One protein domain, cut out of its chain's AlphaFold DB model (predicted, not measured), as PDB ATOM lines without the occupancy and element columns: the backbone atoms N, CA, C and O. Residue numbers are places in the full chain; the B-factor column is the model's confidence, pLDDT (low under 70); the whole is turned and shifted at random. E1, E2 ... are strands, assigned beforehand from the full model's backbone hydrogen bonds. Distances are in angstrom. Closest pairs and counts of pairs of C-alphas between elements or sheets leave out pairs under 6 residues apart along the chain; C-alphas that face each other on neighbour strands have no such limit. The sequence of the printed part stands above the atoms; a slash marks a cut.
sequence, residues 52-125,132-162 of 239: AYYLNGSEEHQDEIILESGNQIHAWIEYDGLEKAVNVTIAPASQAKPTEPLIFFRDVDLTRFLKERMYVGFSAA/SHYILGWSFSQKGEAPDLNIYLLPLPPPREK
ATOM      1  N   ALA A  52      -3.977 -37.127  25.804       84.94
ATOM      2  CA  ALA A  52      -3.706 -38.512  25.464       84.94
ATOM      3  C   ALA A  52      -3.408 -39.338  26.709       84.94
ATOM      4  O   ALA A  52      -3.183 -38.791  27.793       84.94
ATOM      5  N   TYR A  53      -3.401 -40.650  26.533       86.00
ATOM      6  CA  TYR A  53      -3.023 -41.594  27.571       86.00
ATOM      7  C   TYR A  53      -2.164 -42.716  26.992       86.00
ATOM      8  O   TYR A  53      -2.197 -42.986  25.791       86.00
ATOM      9  N   TYR A  54      -1.386 -43.353  27.864       79.31
ATOM     10  CA  TYR A  54      -0.487 -44.448  27.514       79.31
ATOM     11  C   TYR A  54      -1.024 -45.738  28.132       79.31
ATOM     12  O   TYR A  54      -1.165 -45.842  29.354       79.31
ATOM     13  N   LEU A  55      -1.365 -46.722  27.299       70.94
ATOM     14  CA  LEU A  55      -1.741 -48.046  27.789       70.94
ATOM     15  C   LEU A  55      -0.488 -48.803  28.244       70.94
ATOM     16  O   LEU A  55       0.531 -48.812  27.561       70.94
ATOM     17  N   ASN A  56      -0.590 -49.420  29.425       64.19
ATOM     18  CA  ASN A  56       0.454 -50.149  30.151       64.19
ATOM     19  C   ASN A  56       1.636 -50.657  29.298       64.19
ATOM     20  O   ASN A  56       1.547 -51.710  28.666       64.19
ATOM     21  N   GLY A  57       2.776 -49.963  29.391       57.66
ATOM     22  CA  GLY A  57       4.090 -50.479  28.995       57.66
ATOM     23  C   GLY A  57       4.450 -50.367  27.514       57.66
ATOM     24  O   GLY A  57       5.522 -50.833  27.134       57.66
ATOM     25  N   SER A  58       3.609 -49.752  26.681       55.97
ATOM     26  CA  SER A  58       3.995 -49.360  25.325       55.97
ATOM     27  C   SER A  58       4.260 -47.857  25.280       55.97
ATOM     28  O   SER A  58       3.363 -47.088  24.941       55.97
ATOM     29  N   GLU A  59       5.505 -47.443  25.547       56.75
ATOM     30  CA  GLU A  59       5.984 -46.067  25.276       56.75
ATOM     31  C   GLU A  59       5.755 -45.651  23.801       56.75
ATOM     32  O   GLU A  59       5.844 -44.481  23.438       56.75
ATOM     33  N   GLU A  60       5.442 -46.619  22.935       57.41
ATOM     34  CA  GLU A  60       5.291 -46.462  21.493       57.41
ATOM     35  C   GLU A  60       3.850 -46.163  21.024       57.41
ATOM     36  O   GLU A  60       3.669 -45.731  19.885       57.41
ATOM     37  N   HIS A  61       2.815 -46.367  21.858       64.56
ATOM     38  CA  HIS A  61       1.417 -46.133  21.454       64.56
ATOM     39  C   HIS A  61       0.701 -45.158  22.389       64.56
ATOM     40  O   HIS A  61       0.190 -45.516  23.450       64.56
ATOM     41  N   GLN A  62       0.684 -43.899  21.961       73.06
ATOM     42  CA  GLN A  62      -0.094 -42.834  22.574       73.06
ATOM     43  C   GLN A  62      -1.502 -42.830  21.970       73.06
ATOM     44  O   GLN A  62      -1.664 -42.541  20.782       73.06
ATOM     45  N   ASP A  63      -2.516 -43.097  22.789       83.81
ATOM     46  CA  ASP A  63      -3.911 -43.023  22.361       83.81
ATOM     47  C   ASP A  63      -4.454 -41.609  22.597       83.81
ATOM     48  O   ASP A  63      -4.501 -41.107  23.726       83.81
ATOM     49  N   GLU A  64      -4.884 -40.954  21.522       87.88
ATOM     50  CA  GLU A  64      -5.459 -39.614  21.585       87.88
ATOM     51  C   GLU A  64      -6.864 -39.624  22.211       87.88
ATOM     52  O   GLU A  64      -7.732 -40.431  21.867       87.88
ATOM     53  N   ILE A  65      -7.116 -38.671  23.109       88.88
ATOM     54  CA  ILE A  65      -8.426 -38.418  23.707       88.88
ATOM     55  C   ILE A  65      -9.024 -37.165  23.076       88.88
ATOM     56  O   ILE A  65      -8.629 -36.032  23.353       88.88
ATOM     57  N   ILE A  66     -10.082 -37.366  22.294       87.81
ATOM     58  CA  ILE A  66     -10.888 -36.268  21.766       87.81
ATOM     59  C   ILE A  66     -11.804 -35.755  22.887       87.81
ATOM     60  O   ILE A  66     -12.849 -36.349  23.178       87.81
ATOM     61  N   LEU A  67     -11.432 -34.628  23.502       85.81
ATOM     62  CA  LEU A  67     -12.184 -34.007  24.606       85.81
ATOM     63  C   LEU A  67     -13.621 -33.613  24.208       85.81
ATOM     64  O   LEU A  67     -14.528 -33.648  25.032       85.81
ATOM     65  N   GLU A  68     -13.852 -33.289  22.931       82.75
ATOM     66  CA  GLU A  68     -15.172 -32.928  22.382       82.75
ATOM     67  C   GLU A  68     -16.001 -34.132  21.884       82.75
ATOM     68  O   GLU A  68     -17.047 -33.965  21.242       82.75
ATOM     69  N   SER A  69     -15.550 -35.360  22.160       85.00
ATOM     70  CA  SER A  69     -16.253 -36.581  21.741       85.00
ATOM     71  C   SER A  69     -17.624 -36.729  22.410       85.00
ATOM     72  O   SER A  69     -18.544 -37.282  21.807       85.00
ATOM     73  N   GLY A  70     -17.780 -36.193  23.626       85.94
ATOM     74  CA  GLY A  70     -18.941 -36.423  24.491       85.94
ATOM     75  C   GLY A  70     -18.850 -37.720  25.301       85.94
ATOM     76  O   GLY A  70     -19.758 -38.017  26.075       85.94
ATOM     77  N   ASN A  71     -17.762 -38.482  25.148       88.31
ATOM     78  CA  ASN A  71     -17.487 -39.651  25.972       88.31
ATOM     79  C   ASN A  71     -17.046 -39.223  27.377       88.31
ATOM     80  O   ASN A  71     -16.454 -38.162  27.566       88.31
ATOM     81  N   GLN A  72     -17.315 -40.071  28.371       91.31
ATOM     82  CA  GLN A  72     -16.872 -39.834  29.741       91.31
ATOM     83  C   GLN A  72     -15.347 -39.971  29.835       91.31
ATOM     84  O   GLN A  72     -14.775 -40.978  29.414       91.31
ATOM     85  N   ILE A  73     -14.706 -38.965  30.420       93.12
ATOM     86  CA  ILE A  73     -13.261 -38.916  30.653       93.12
ATOM     87  C   ILE A  73     -13.047 -38.820  32.159       93.12
ATOM     88  O   ILE A  73     -13.715 -38.035  32.834       93.12
ATOM     89  N   HIS A  74     -12.124 -39.621  32.675       93.81
ATOM     90  CA  HIS A  74     -11.680 -39.561  34.059       93.81
ATOM     91  C   HIS A  74     -10.317 -38.864  34.109       93.81
ATOM     92  O   HIS A  74      -9.439 -39.158  33.296       93.81
ATOM     93  N   ALA A  75     -10.163 -37.923  35.039       94.00
ATOM     94  CA  ALA A  75      -8.916 -37.224  35.302       94.00
ATOM     95  C   ALA A  75      -8.487 -37.435  36.758       94.00
ATOM     96  O   ALA A  75      -9.296 -37.274  37.672       94.00
ATOM     97  N   TRP A  76      -7.206 -37.735  36.954       94.38
ATOM     98  CA  TRP A  76      -6.546 -37.806  38.253       94.38
ATOM     99  C   TRP A  76      -5.574 -36.639  38.359       94.38
ATOM    100  O   TRP A  76      -4.772 -36.417  37.452       94.38
ATOM    101  N   ILE A  77      -5.662 -35.891  39.456       93.75
ATOM    102  CA  ILE A  77      -4.782 -34.761  39.749       93.75
ATOM    103  C   ILE A  77      -4.163 -35.034  41.109       93.75
ATOM    104  O   ILE A  77      -4.860 -35.058  42.123       93.75
ATOM    105  N   GLU A  78      -2.857 -35.249  41.116       94.19
ATOM    106  CA  GLU A  78      -2.113 -35.651  42.301       94.19
ATOM    107  C   GLU A  78      -0.970 -34.677  42.539       94.19
ATOM    108  O   GLU A  78      -0.259 -34.284  41.614       94.19
ATOM    109  N   TYR A  79      -0.802 -34.287  43.798       92.25
ATOM    110  CA  TYR A  79       0.314 -33.464  44.230       92.25
ATOM    111  C   TYR A  79       1.082 -34.173  45.338       92.25
ATOM    112  O   TYR A  79       0.522 -34.469  46.396       92.25
ATOM    113  N   ASP A  80       2.371 -34.393  45.106       92.31
ATOM    114  CA  ASP A  80       3.301 -34.849  46.128       92.31
ATOM    115  C   ASP A  80       4.005 -33.635  46.746       92.31
ATOM    116  O   ASP A  80       4.806 -32.960  46.099       92.31
ATOM    117  N   GLY A  81       3.706 -33.352  48.016       89.44
ATOM    118  CA  GLY A  81       4.311 -32.237  48.749       89.44
ATOM    119  C   GLY A  81       5.768 -32.458  49.169       89.44
ATOM    120  O   GLY A  81       6.459 -31.477  49.449       89.44
ATOM    121  N   LEU A  82       6.246 -33.707  49.216       91.62
ATOM    122  CA  LEU A  82       7.646 -34.036  49.500       91.62
ATOM    123  C   LEU A  82       8.493 -33.878  48.238       91.62
ATOM    124  O   LEU A  82       9.514 -33.192  48.267       91.62
ATOM    125  N   GLU A  83       8.040 -34.466  47.130       92.38
ATOM    126  CA  GLU A  83       8.716 -34.343  45.832       92.38
ATOM    127  C   GLU A  83       8.446 -33.003  45.134       92.38
ATOM    128  O   GLU A  83       9.111 -32.678  44.148       92.38
ATOM    129  N   LYS A  84       7.485 -32.220  45.642       90.06
ATOM    130  CA  LYS A  84       6.992 -30.977  45.026       90.06
ATOM    131  C   LYS A  84       6.605 -31.205  43.565       90.06
ATOM    132  O   LYS A  84       6.978 -30.433  42.680       90.06
ATOM    133  N   ALA A  85       5.888 -32.296  43.318       89.94
ATOM    134  CA  ALA A  85       5.565 -32.774  41.982       89.94
ATOM    135  C   ALA A  85       4.052 -32.807  41.757       89.94
ATOM    136  O   ALA A  85       3.297 -33.219  42.636       89.94
ATOM    137  N   VAL A  86       3.621 -32.369  40.575       89.94
ATOM    138  CA  VAL A  86       2.231 -32.454  40.114       89.94
ATOM    139  C   VAL A  86       2.152 -33.492  39.003       89.94
ATOM    140  O   VAL A  86       2.831 -33.358  37.980       89.94
ATOM    141  N   ASN A  87       1.268 -34.469  39.193       91.81
ATOM    142  CA  ASN A  87       0.948 -35.487  38.207       91.81
ATOM    143  C   ASN A  87      -0.505 -35.310  37.770       91.81
ATOM    144  O   ASN A  87      -1.414 -35.266  38.603       91.81
ATOM    145  N   VAL A  88      -0.725 -35.208  36.461       92.25
ATOM    146  CA  VAL A  88      -2.069 -35.222  35.879       92.25
ATOM    147  C   VAL A  88      -2.162 -36.369  34.900       92.25
ATOM    148  O   VAL A  88      -1.438 -36.410  33.903       92.25
ATOM    149  N   THR A  89      -3.092 -37.271  35.167       93.00
ATOM    150  CA  THR A  89      -3.393 -38.411  34.306       93.00
ATOM    151  C   THR A  89      -4.824 -38.284  33.822       93.00
ATOM    152  O   THR A  89      -5.702 -37.859  34.570       93.00
ATOM    153  N   ILE A  90      -5.077 -38.654  32.572       93.06
ATOM    154  CA  ILE A  90      -6.423 -38.708  32.006       93.06
ATOM    155  C   ILE A  90      -6.608 -40.028  31.268       93.06
ATOM    156  O   ILE A  90      -5.639 -40.584  30.760       93.06
ATOM    157  N   ALA A  91      -7.837 -40.532  31.213       93.12
ATOM    158  CA  ALA A  91      -8.197 -41.700  30.413       93.12
ATOM    159  C   ALA A  91      -9.709 -41.713  30.127       93.12
ATOM    160  O   ALA A  91     -10.480 -41.078  30.857       93.12
ATOM    161  N   PRO A  92     -10.177 -42.450  29.105       92.50
ATOM    162  CA  PRO A  92     -11.592 -42.794  28.996       92.50
ATOM    163  C   PRO A  92     -12.084 -43.456  30.290       92.50
ATOM    164  O   PRO A  92     -11.388 -44.296  30.854       92.50
ATOM    165  N   ALA A  93     -13.290 -43.124  30.756       90.44
ATOM    166  CA  ALA A  93     -13.779 -43.576  32.066       90.44
ATOM    167  C   ALA A  93     -13.918 -45.108  32.205       90.44
ATOM    168  O   ALA A  93     -13.970 -45.626  33.315       90.44
ATOM    169  N   SER A  94     -13.973 -45.841  31.089       87.31
ATOM    170  CA  SER A  94     -13.988 -47.307  31.061       87.31
ATOM    171  C   SER A  94     -12.609 -47.951  31.244       87.31
ATOM    172  O   SER A  94     -12.531 -49.173  31.351       87.31
ATOM    173  N   GLN A  95     -11.530 -47.166  31.211       88.94
ATOM    174  CA  GLN A  95     -10.154 -47.641  31.347       88.94
ATOM    175  C   GLN A  95      -9.652 -47.457  32.783       88.94
ATOM    176  O   GLN A  95     -10.049 -46.529  33.490       88.94
ATOM    177  N   ALA A  96      -8.750 -48.344  33.205       89.19
ATOM    178  CA  ALA A  96      -8.011 -48.163  34.448       89.19
ATOM    179  C   ALA A  96      -7.060 -46.959  34.341       89.19
ATOM    180  O   ALA A  96      -6.666 -46.572  33.240       89.19
ATOM    181  N   LYS A  97      -6.673 -46.391  35.490       91.19
ATOM    182  CA  LYS A  97      -5.708 -45.290  35.558       91.19
ATOM    183  C   LYS A  97      -4.379 -45.704  34.895       91.19
ATOM    184  O   LYS A  97      -3.772 -46.674  35.350       91.19
ATOM    185  N   PRO A  98      -3.919 -44.985  33.858       91.25
ATOM    186  CA  PRO A  98      -2.598 -45.184  33.273       91.25
ATOM    187  C   PRO A  98      -1.475 -45.005  34.297       91.25
ATOM    188  O   PRO A  98      -1.531 -44.102  35.134       91.25
ATOM    189  N   THR A  99      -0.431 -45.829  34.193       89.31
ATOM    190  CA  THR A  99       0.774 -45.714  35.033       89.31
ATOM    191  C   THR A  99       1.553 -44.437  34.729       89.31
ATOM    192  O   THR A  99       2.119 -43.821  35.631       89.31
ATOM    193  N   GLU A 100       1.574 -44.028  33.462       88.06
ATOM    194  CA  GLU A 100       2.280 -42.831  33.019       88.06
ATOM    195  C   GLU A 100       1.339 -41.620  33.005       88.06
ATOM    196  O   GLU A 100       0.301 -41.647  32.330       88.06
ATOM    197  N   PRO A 101       1.670 -40.545  33.740       90.12
ATOM    198  CA  PRO A 101       0.876 -39.330  33.725       90.12
ATOM    199  C   PRO A 101       1.090 -38.549  32.425       90.12
ATOM    200  O   PRO A 101       2.200 -38.437  31.909       90.12
ATOM    201  N   LEU A 102       0.021 -37.922  31.932       88.06
ATOM    202  CA  LEU A 102       0.082 -37.029  30.772       88.06
ATOM    203  C   LEU A 102       0.913 -35.772  31.074       88.06
ATOM    204  O   LEU A 102       1.637 -35.250  30.216       88.06
ATOM    205  N   ILE A 103       0.781 -35.257  32.295       86.88
ATOM    206  CA  ILE A 103       1.554 -34.126  32.795       86.88
ATOM    207  C   ILE A 103       2.329 -34.593  34.011       86.88
ATOM    208  O   ILE A 103       1.740 -35.018  34.998       86.88
ATOM    209  N   PHE A 104       3.644 -34.441  33.936       87.50
ATOM    210  CA  PHE A 104       4.559 -34.650  35.040       87.50
ATOM    211  C   PHE A 104       5.412 -33.395  35.190       87.50
ATOM    212  O   PHE A 104       6.164 -33.049  34.273       87.50
ATOM    213  N   PHE A 105       5.272 -32.682  36.303       84.38
ATOM    214  CA  PHE A 105       6.007 -31.440  36.530       84.38
ATOM    215  C   PHE A 105       6.582 -31.419  37.948       84.38
ATOM    216  O   PHE A 105       5.851 -31.605  38.919       84.38
ATOM    217  N   ARG A 106       7.897 -31.205  38.060       85.06
ATOM    218  CA  ARG A 106       8.639 -31.137  39.330       85.06
ATOM    219  C   ARG A 106       8.881 -29.684  39.751       85.06
ATOM    220  O   ARG A 106       8.631 -28.760  38.984       85.06
ATOM    221  N   ASP A 107       9.373 -29.499  40.972       83.12
ATOM    222  CA  ASP A 107       9.749 -28.199  41.546       83.12
ATOM    223  C   ASP A 107       8.577 -27.210  41.729       83.12
ATOM    224  O   ASP A 107       8.761 -25.991  41.777       83.12
ATOM    225  N   VAL A 108       7.356 -27.729  41.906       83.06
ATOM    226  CA  VAL A 108       6.151 -26.937  42.207       83.06
ATOM    227  C   VAL A 108       5.947 -26.871  43.708       83.06
ATOM    228  O   VAL A 108       5.357 -27.756  44.328       83.06
ATOM    229  N   ASP A 109       6.421 -25.793  44.317       84.25
ATOM    230  CA  ASP A 109       6.200 -25.549  45.738       84.25
ATOM    231  C   ASP A 109       4.853 -24.855  45.979       84.25
ATOM    232  O   ASP A 109       4.767 -23.623  46.019       84.25
ATOM    233  N   LEU A 110       3.788 -25.646  46.151       83.44
ATOM    234  CA  LEU A 110       2.444 -25.119  46.393       83.44
ATOM    235  C   LEU A 110       2.335 -24.358  47.722       83.44
ATOM    236  O   LEU A 110       1.466 -23.499  47.849       83.44
ATOM    237  N   THR A 111       3.233 -24.579  48.690       84.38
ATOM    238  CA  THR A 111       3.187 -23.876  49.991       84.38
ATOM    239  C   THR A 111       3.320 -22.359  49.867       84.38
ATOM    240  O   THR A 111       2.888 -21.625  50.752       84.38
ATOM    241  N   ARG A 112       3.883 -21.879  48.753       81.00
ATOM    242  CA  ARG A 112       4.022 -20.449  48.456       81.00
ATOM    243  C   ARG A 112       2.720 -19.806  47.981       81.00
ATOM    244  O   ARG A 112       2.585 -18.593  48.077       81.00
ATOM    245  N   PHE A 113       1.786 -20.609  47.473       79.50
ATOM    246  CA  PHE A 113       0.550 -20.145  46.839       79.50
ATOM    247  C   PHE A 113      -0.695 -20.504  47.654       79.50
ATOM    248  O   PHE A 113      -1.668 -19.750  47.667       79.50
ATOM    249  N   LEU A 114      -0.680 -21.648  48.346       81.88
ATOM    250  CA  LEU A 114      -1.817 -22.109  49.134       81.88
ATOM    251  C   LEU A 114      -1.779 -21.513  50.546       81.88
ATOM    252  O   LEU A 114      -0.754 -21.523  51.225       81.88
ATOM    253  N   LYS A 115      -2.934 -21.041  51.017       84.50
ATOM    254  CA  LYS A 115      -3.147 -20.648  52.419       84.50
ATOM    255  C   LYS A 115      -3.571 -21.858  53.254       84.50
ATOM    256  O   LYS A 115      -3.981 -22.879  52.713       84.50
ATOM    257  N   GLU A 116      -3.553 -21.711  54.581       83.88
ATOM    258  CA  GLU A 116      -3.997 -22.753  55.526       83.88
ATOM    259  C   GLU A 116      -5.407 -23.280  55.208       83.88
ATOM    260  O   GLU A 116      -5.690 -24.466  55.361       83.88
ATOM    261  N   ARG A 117      -6.297 -22.394  54.747       83.31
ATOM    262  CA  ARG A 117      -7.658 -22.734  54.336       83.31
ATOM    263  C   ARG A 117      -7.933 -22.154  52.970       83.31
ATOM    264  O   ARG A 117      -7.833 -20.940  52.784       83.31
ATOM    265  N   MET A 118      -8.320 -23.018  52.045       84.88
ATOM    266  CA  MET A 118      -8.750 -22.638  50.710       84.88
ATOM    267  C   MET A 118      -9.922 -23.503  50.263       84.88
ATOM    268  O   MET A 118     -10.205 -24.544  50.857       84.88
ATOM    269  N   TYR A 119     -10.587 -23.062  49.203       86.31
ATOM    270  CA  TYR A 119     -11.634 -23.820  48.537       86.31
ATOM    271  C   TYR A 119     -11.060 -24.516  47.305       86.31
ATOM    272  O   TYR A 119     -10.180 -23.979  46.634       86.31
ATOM    273  N   VAL A 120     -11.585 -25.701  47.009       87.88
ATOM    274  CA  VAL A 120     -11.317 -26.440  45.774       87.88
ATOM    275  C   VAL A 120     -12.620 -26.575  45.003       87.88
ATOM    276  O   VAL A 120     -13.688 -26.727  45.598       87.88
ATOM    277  N   GLY A 121     -12.542 -26.489  43.683       90.88
ATOM    278  CA  GLY A 121     -13.716 -26.550  42.829       90.88
ATOM    279  C   GLY A 121     -13.345 -26.608  41.358       90.88
ATOM    280  O   GLY A 121     -12.171 -26.578  40.991       90.88
ATOM    281  N   PHE A 122     -14.374 -26.684  40.526       90.00
ATOM    282  CA  PHE A 122     -14.251 -26.726  39.077       90.00
ATOM    283  C   PHE A 122     -14.706 -25.397  38.488       90.00
ATOM    284  O   PHE A 122     -15.652 -24.783  38.978       90.00
ATOM    285  N   SER A 123     -14.053 -24.983  37.411       89.75
ATOM    286  CA  SER A 123     -14.476 -23.856  36.589       89.75
ATOM    287  C   SER A 123     -14.429 -24.275  35.127       89.75
ATOM    288  O   SER A 123     -13.568 -25.060  34.728       89.75
ATOM    289  N   ALA A 124     -15.375 -23.778  34.337       87.19
ATOM    290  CA  ALA A 124     -15.457 -24.035  32.910       87.19
ATOM    291  C   ALA A 124     -16.002 -22.801  32.194       87.19
ATOM    292  O   ALA A 124     -16.799 -22.048  32.752       87.19
ATOM    293  N   ALA A 125     -15.578 -22.611  30.949       85.94
ATOM    294  CA  ALA A 125     -16.004 -21.505  30.109       85.94
ATOM    295  C   ALA A 125     -16.108 -21.964  28.653       85.94
ATOM    296  O   ALA A 125     -15.372 -22.846  28.209       85.94
ATOM    297  N   SER A 132     -20.821 -27.993  26.447       86.00
ATOM    298  CA  SER A 132     -21.459 -28.268  27.733       86.00
ATOM    299  C   SER A 132     -20.464 -28.993  28.627       86.00
ATOM    300  O   SER A 132     -19.842 -29.966  28.205       86.00
ATOM    301  N   HIS A 133     -20.319 -28.522  29.863       89.12
ATOM    302  CA  HIS A 133     -19.332 -29.026  30.813       89.12
ATOM    303  C   HIS A 133     -20.057 -29.698  31.979       89.12
ATOM    304  O   HIS A 133     -20.767 -29.033  32.732       89.12
ATOM    305  N   TYR A 134     -19.889 -31.013  32.121       90.69
ATOM    306  CA  TYR A 134     -20.551 -31.805  33.158       90.69
ATOM    307  C   TYR A 134     -19.519 -32.466  34.068       90.69
ATOM    308  O   TYR A 134     -18.647 -33.190  33.595       90.69
ATOM    309  N   ILE A 135     -19.661 -32.258  35.377       93.44
ATOM    310  CA  ILE A 135     -18.954 -33.037  36.396       93.44
ATOM    311  C   ILE A 135     -19.904 -34.139  36.857       93.44
ATOM    312  O   ILE A 135     -20.884 -33.872  37.546       93.44
ATOM    313  N   LEU A 136     -19.640 -35.372  36.427       92.81
ATOM    314  CA  LEU A 136     -20.510 -36.517  36.719       92.81
ATOM    315  C   LEU A 136     -20.269 -37.079  38.124       92.81
ATOM    316  O   LEU A 136     -21.181 -37.606  38.750       92.81
ATOM    317  N   GLY A 137     -19.049 -36.930  38.629       93.31
ATOM    318  CA  GLY A 137     -18.639 -37.306  39.971       93.31
ATOM    319  C   GLY A 137     -17.239 -36.778  40.245       93.31
ATOM    320  O   GLY A 137     -16.481 -36.511  39.315       93.31
ATOM    321  N   TRP A 138     -16.914 -36.601  41.519       94.75
ATOM    322  CA  TRP A 138     -15.577 -36.221  41.957       94.75
ATOM    323  C   TRP A 138     -15.341 -36.736  43.371       94.75
ATOM    324  O   TRP A 138     -16.271 -36.834  44.176       94.75
ATOM    325  N   SER A 139     -14.093 -37.070  43.663       94.75
ATOM    326  CA  SER A 139     -13.620 -37.388  45.000       94.75
ATOM    327  C   SER A 139     -12.369 -36.564  45.272       94.75
ATOM    328  O   SER A 139     -11.644 -36.173  44.358       94.75
ATOM    329  N   PHE A 140     -12.149 -36.232  46.538       94.44
ATOM    330  CA  PHE A 140     -11.027 -35.400  46.942       94.44
ATOM    331  C   PHE A 140     -10.480 -35.888  48.276       94.44
ATOM    332  O   PHE A 140     -11.240 -36.150  49.211       94.44
ATOM    333  N   SER A 141      -9.156 -35.969  48.367       93.88
ATOM    334  CA  SER A 141      -8.441 -36.158  49.621       93.88
ATOM    335  C   SER A 141      -7.270 -35.192  49.679       93.88
ATOM    336  O   SER A 141      -6.528 -35.028  48.717       93.88
ATOM    337  N   GLN A 142      -7.094 -34.557  50.835       89.31
ATOM    338  CA  GLN A 142      -5.911 -33.748  51.118       89.31
ATOM    339  C   GLN A 142      -4.734 -34.614  51.595       89.31
ATOM    340  O   GLN A 142      -3.584 -34.183  51.547       89.31
ATOM    341  N   LYS A 143      -5.014 -35.811  52.126       88.25
ATOM    342  CA  LYS A 143      -4.013 -36.695  52.729       88.25
ATOM    343  C   LYS A 143      -4.151 -38.093  52.147       88.25
ATOM    344  O   LYS A 143      -5.111 -38.797  52.453       88.25
ATOM    345  N   GLY A 144      -3.156 -38.487  51.363       89.06
ATOM    346  CA  GLY A 144      -3.170 -39.758  50.650       89.06
ATOM    347  C   GLY A 144      -4.123 -39.739  49.459       89.06
ATOM    348  O   GLY A 144      -4.553 -38.681  49.003       89.06
ATOM    349  N   GLU A 145      -4.434 -40.928  48.964       90.38
ATOM    350  CA  GLU A 145      -5.246 -41.112  47.768       90.38
ATOM    351  C   GLU A 145      -6.723 -40.778  48.026       90.38
ATOM    352  O   GLU A 145      -7.260 -41.004  49.117       90.38
ATOM    353  N   ALA A 146      -7.380 -40.185  47.030       93.31
ATOM    354  CA  ALA A 146      -8.811 -39.931  47.090       93.31
ATOM    355  C   ALA A 146      -9.591 -41.250  46.951       93.31
ATOM    356  O   ALA A 146      -9.135 -42.149  46.251       93.31
ATOM    357  N   PRO A 147     -10.776 -41.384  47.575       92.50
ATOM    358  CA  PRO A 147     -11.609 -42.565  47.375       92.50
ATOM    359  C   PRO A 147     -11.932 -42.780  45.892       92.50
ATOM    360  O   PRO A 147     -12.329 -41.834  45.206       92.50
ATOM    361  N   ASP A 148     -11.816 -44.019  45.421       89.94
ATOM    362  CA  ASP A 148     -12.145 -44.358  44.039       89.94
ATOM    363  C   ASP A 148     -13.615 -44.073  43.718       89.94
ATOM    364  O   ASP A 148     -14.535 -44.386  44.481       89.94
ATOM    365  N   LEU A 149     -13.842 -43.502  42.536       89.19
ATOM    366  CA  LEU A 149     -15.178 -43.285  42.002       89.19
ATOM    367  C   LEU A 149     -15.658 -44.545  41.291       89.19
ATOM    368  O   LEU A 149     -15.060 -45.001  40.317       89.19
ATOM    369  N   ASN A 150     -16.798 -45.072  41.730       89.69
ATOM    370  CA  ASN A 150     -17.470 -46.128  40.991       89.69
ATOM    371  C   ASN A 150     -18.162 -45.532  39.756       89.69
ATOM    372  O   ASN A 150     -19.285 -45.033  39.845       89.69
ATOM    373  N   ILE A 151     -17.487 -45.617  38.609       87.50
ATOM    374  CA  ILE A 151     -17.943 -45.082  37.318       87.50
ATOM    375  C   ILE A 151     -19.345 -45.591  36.945       87.50
ATOM    376  O   ILE A 151     -20.142 -44.844  36.386       87.50
ATOM    377  N   TYR A 152     -19.689 -46.829  37.315       87.12
ATOM    378  CA  TYR A 152     -20.988 -47.438  37.000       87.12
ATOM    379  C   TYR A 152     -22.158 -46.855  37.801       87.12
ATOM    380  O   TYR A 152     -23.312 -47.069  37.437       87.12
ATOM    381  N   LEU A 153     -21.875 -46.138  38.893       90.88
ATOM    382  CA  LEU A 153     -22.881 -45.443  39.698       90.88
ATOM    383  C   LEU A 153     -23.023 -43.966  39.312       90.88
ATOM    384  O   LEU A 153     -23.908 -43.287  39.835       90.88
ATOM    385  N   LEU A 154     -22.162 -43.455  38.426       90.00
ATOM    386  CA  LEU A 154     -22.215 -42.063  37.994       90.00
ATOM    387  C   LEU A 154     -23.358 -41.846  36.990       90.00
ATOM    388  O   LEU A 154     -23.652 -42.727  36.176       90.00
ATOM    389  N   PRO A 155     -23.999 -40.664  37.005       90.19
ATOM    390  CA  PRO A 155     -24.976 -40.314  35.990       90.19
ATOM    391  C   PRO A 155     -24.317 -40.298  34.608       90.19
ATOM    392  O   PRO A 155     -23.172 -39.876  34.438       90.19
ATOM    393  N   LEU A 156     -25.068 -40.728  33.599       85.69
ATOM    394  CA  LEU A 156     -24.649 -40.566  32.214       85.69
ATOM    395  C   LEU A 156     -24.797 -39.096  31.805       85.69
ATOM    396  O   LEU A 156     -25.773 -38.449  32.204       85.69
ATOM    397  N   PRO A 157     -23.858 -38.553  31.009       83.56
ATOM    398  CA  PRO A 157     -24.017 -37.217  30.467       83.56
ATOM    399  C   PRO A 157     -25.261 -37.174  29.564       83.56
ATOM    400  O   PRO A 157     -25.611 -38.190  28.949       83.56
ATOM    401  N   PRO A 158     -25.930 -36.013  29.452       82.75
ATOM    402  CA  PRO A 158     -27.029 -35.847  28.516       82.75
ATOM    403  C   PRO A 158     -26.597 -36.272  27.107       82.75
ATOM    404  O   PRO A 158     -25.466 -35.974  26.703       82.75
ATOM    405  N   PRO A 159     -27.470 -36.951  26.341       77.25
ATOM    406  CA  PRO A 159     -27.173 -37.274  24.957       77.25
ATOM    407  C   PRO A 159     -26.781 -36.002  24.214       77.25
ATOM    408  O   PRO A 159     -27.430 -34.968  24.376       77.25
ATOM    409  N   ARG A 160     -25.734 -36.079  23.387       70.69
ATOM    410  CA  ARG A 160     -25.330 -34.955  22.543       70.69
ATOM    411  C   ARG A 160     -26.524 -34.554  21.685       70.69
ATOM    412  O   ARG A 160     -26.901 -35.289  20.767       70.69
ATOM    413  N   GLU A 161     -27.121 -33.404  21.986       64.75
ATOM    414  CA  GLU A 161     -28.134 -32.833  21.116       64.75
ATOM    415  C   GLU A 161     -27.467 -32.626  19.762       64.75
ATOM    416  O   GLU A 161     -26.456 -31.927  19.633       64.75
ATOM    417  N   LYS A 162     -27.989 -33.302  18.736       59.25
ATOM    418  CA  LYS A 162     -27.625 -32.948  17.371       59.25
ATOM    419  C   LYS A 162     -28.053 -31.501  17.240       59.25
ATOM    420  O   LYS A 162     -29.246 -31.225  17.377       59.25
TER     421      LYS A 162
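This is residues 52 to 125 and 132 to 162 of the 239 residues of the protein "Lectin_legB domain-containing protein" of Carpinus fangiana (UniProt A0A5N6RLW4). With little regular structure, the model has a long hairpin, E3 and E4, with short E5 beside E4; the small hairpin E1 and E2 sits near one end of E4, and residues 132 to 162 fold back near residue 143 on the E3 side. Named elements, in the order E1 to E5, hold 25 of the 105 printed residues: all strand, no named helix. Sheets E3-E4-E5 and E1-E2 are antiparallel. The whole is only just loose, close to compact: radius of gyration of the C-alphas 15.6 A, spans 46 by 36 by 26 A.

E1, residues 52 to 54, begins at C-alpha (-3.706, -38.512, 25.464). E2 is 62 to 64, E3 73 to 80, 23.0 A long, E4 85 to 92, 23.7 A. E5, 103 to 105, ends at (6.007, -31.440, 36.530).

N 53 and O 63 of hairpin E1 and E2 are 3.0 A apart. The closest C-alphas of E1 and E4, Tyr 53 and Ala 91, are 5.9 A apart. E3, E4 and E5 form a meander, each strand the antiparallel neighbour of the one before; N 76 and O 89 are 2.8 A apart, N 88 and O 103 2.9 A.

Residues 126 to 131 are cut out, a 9.0 A gap between C-alphas 125 and 132. Residues 112 to 119 stand free. No link is long. pLDDT is under 70 at residues 56 to 61 and 161 to 162.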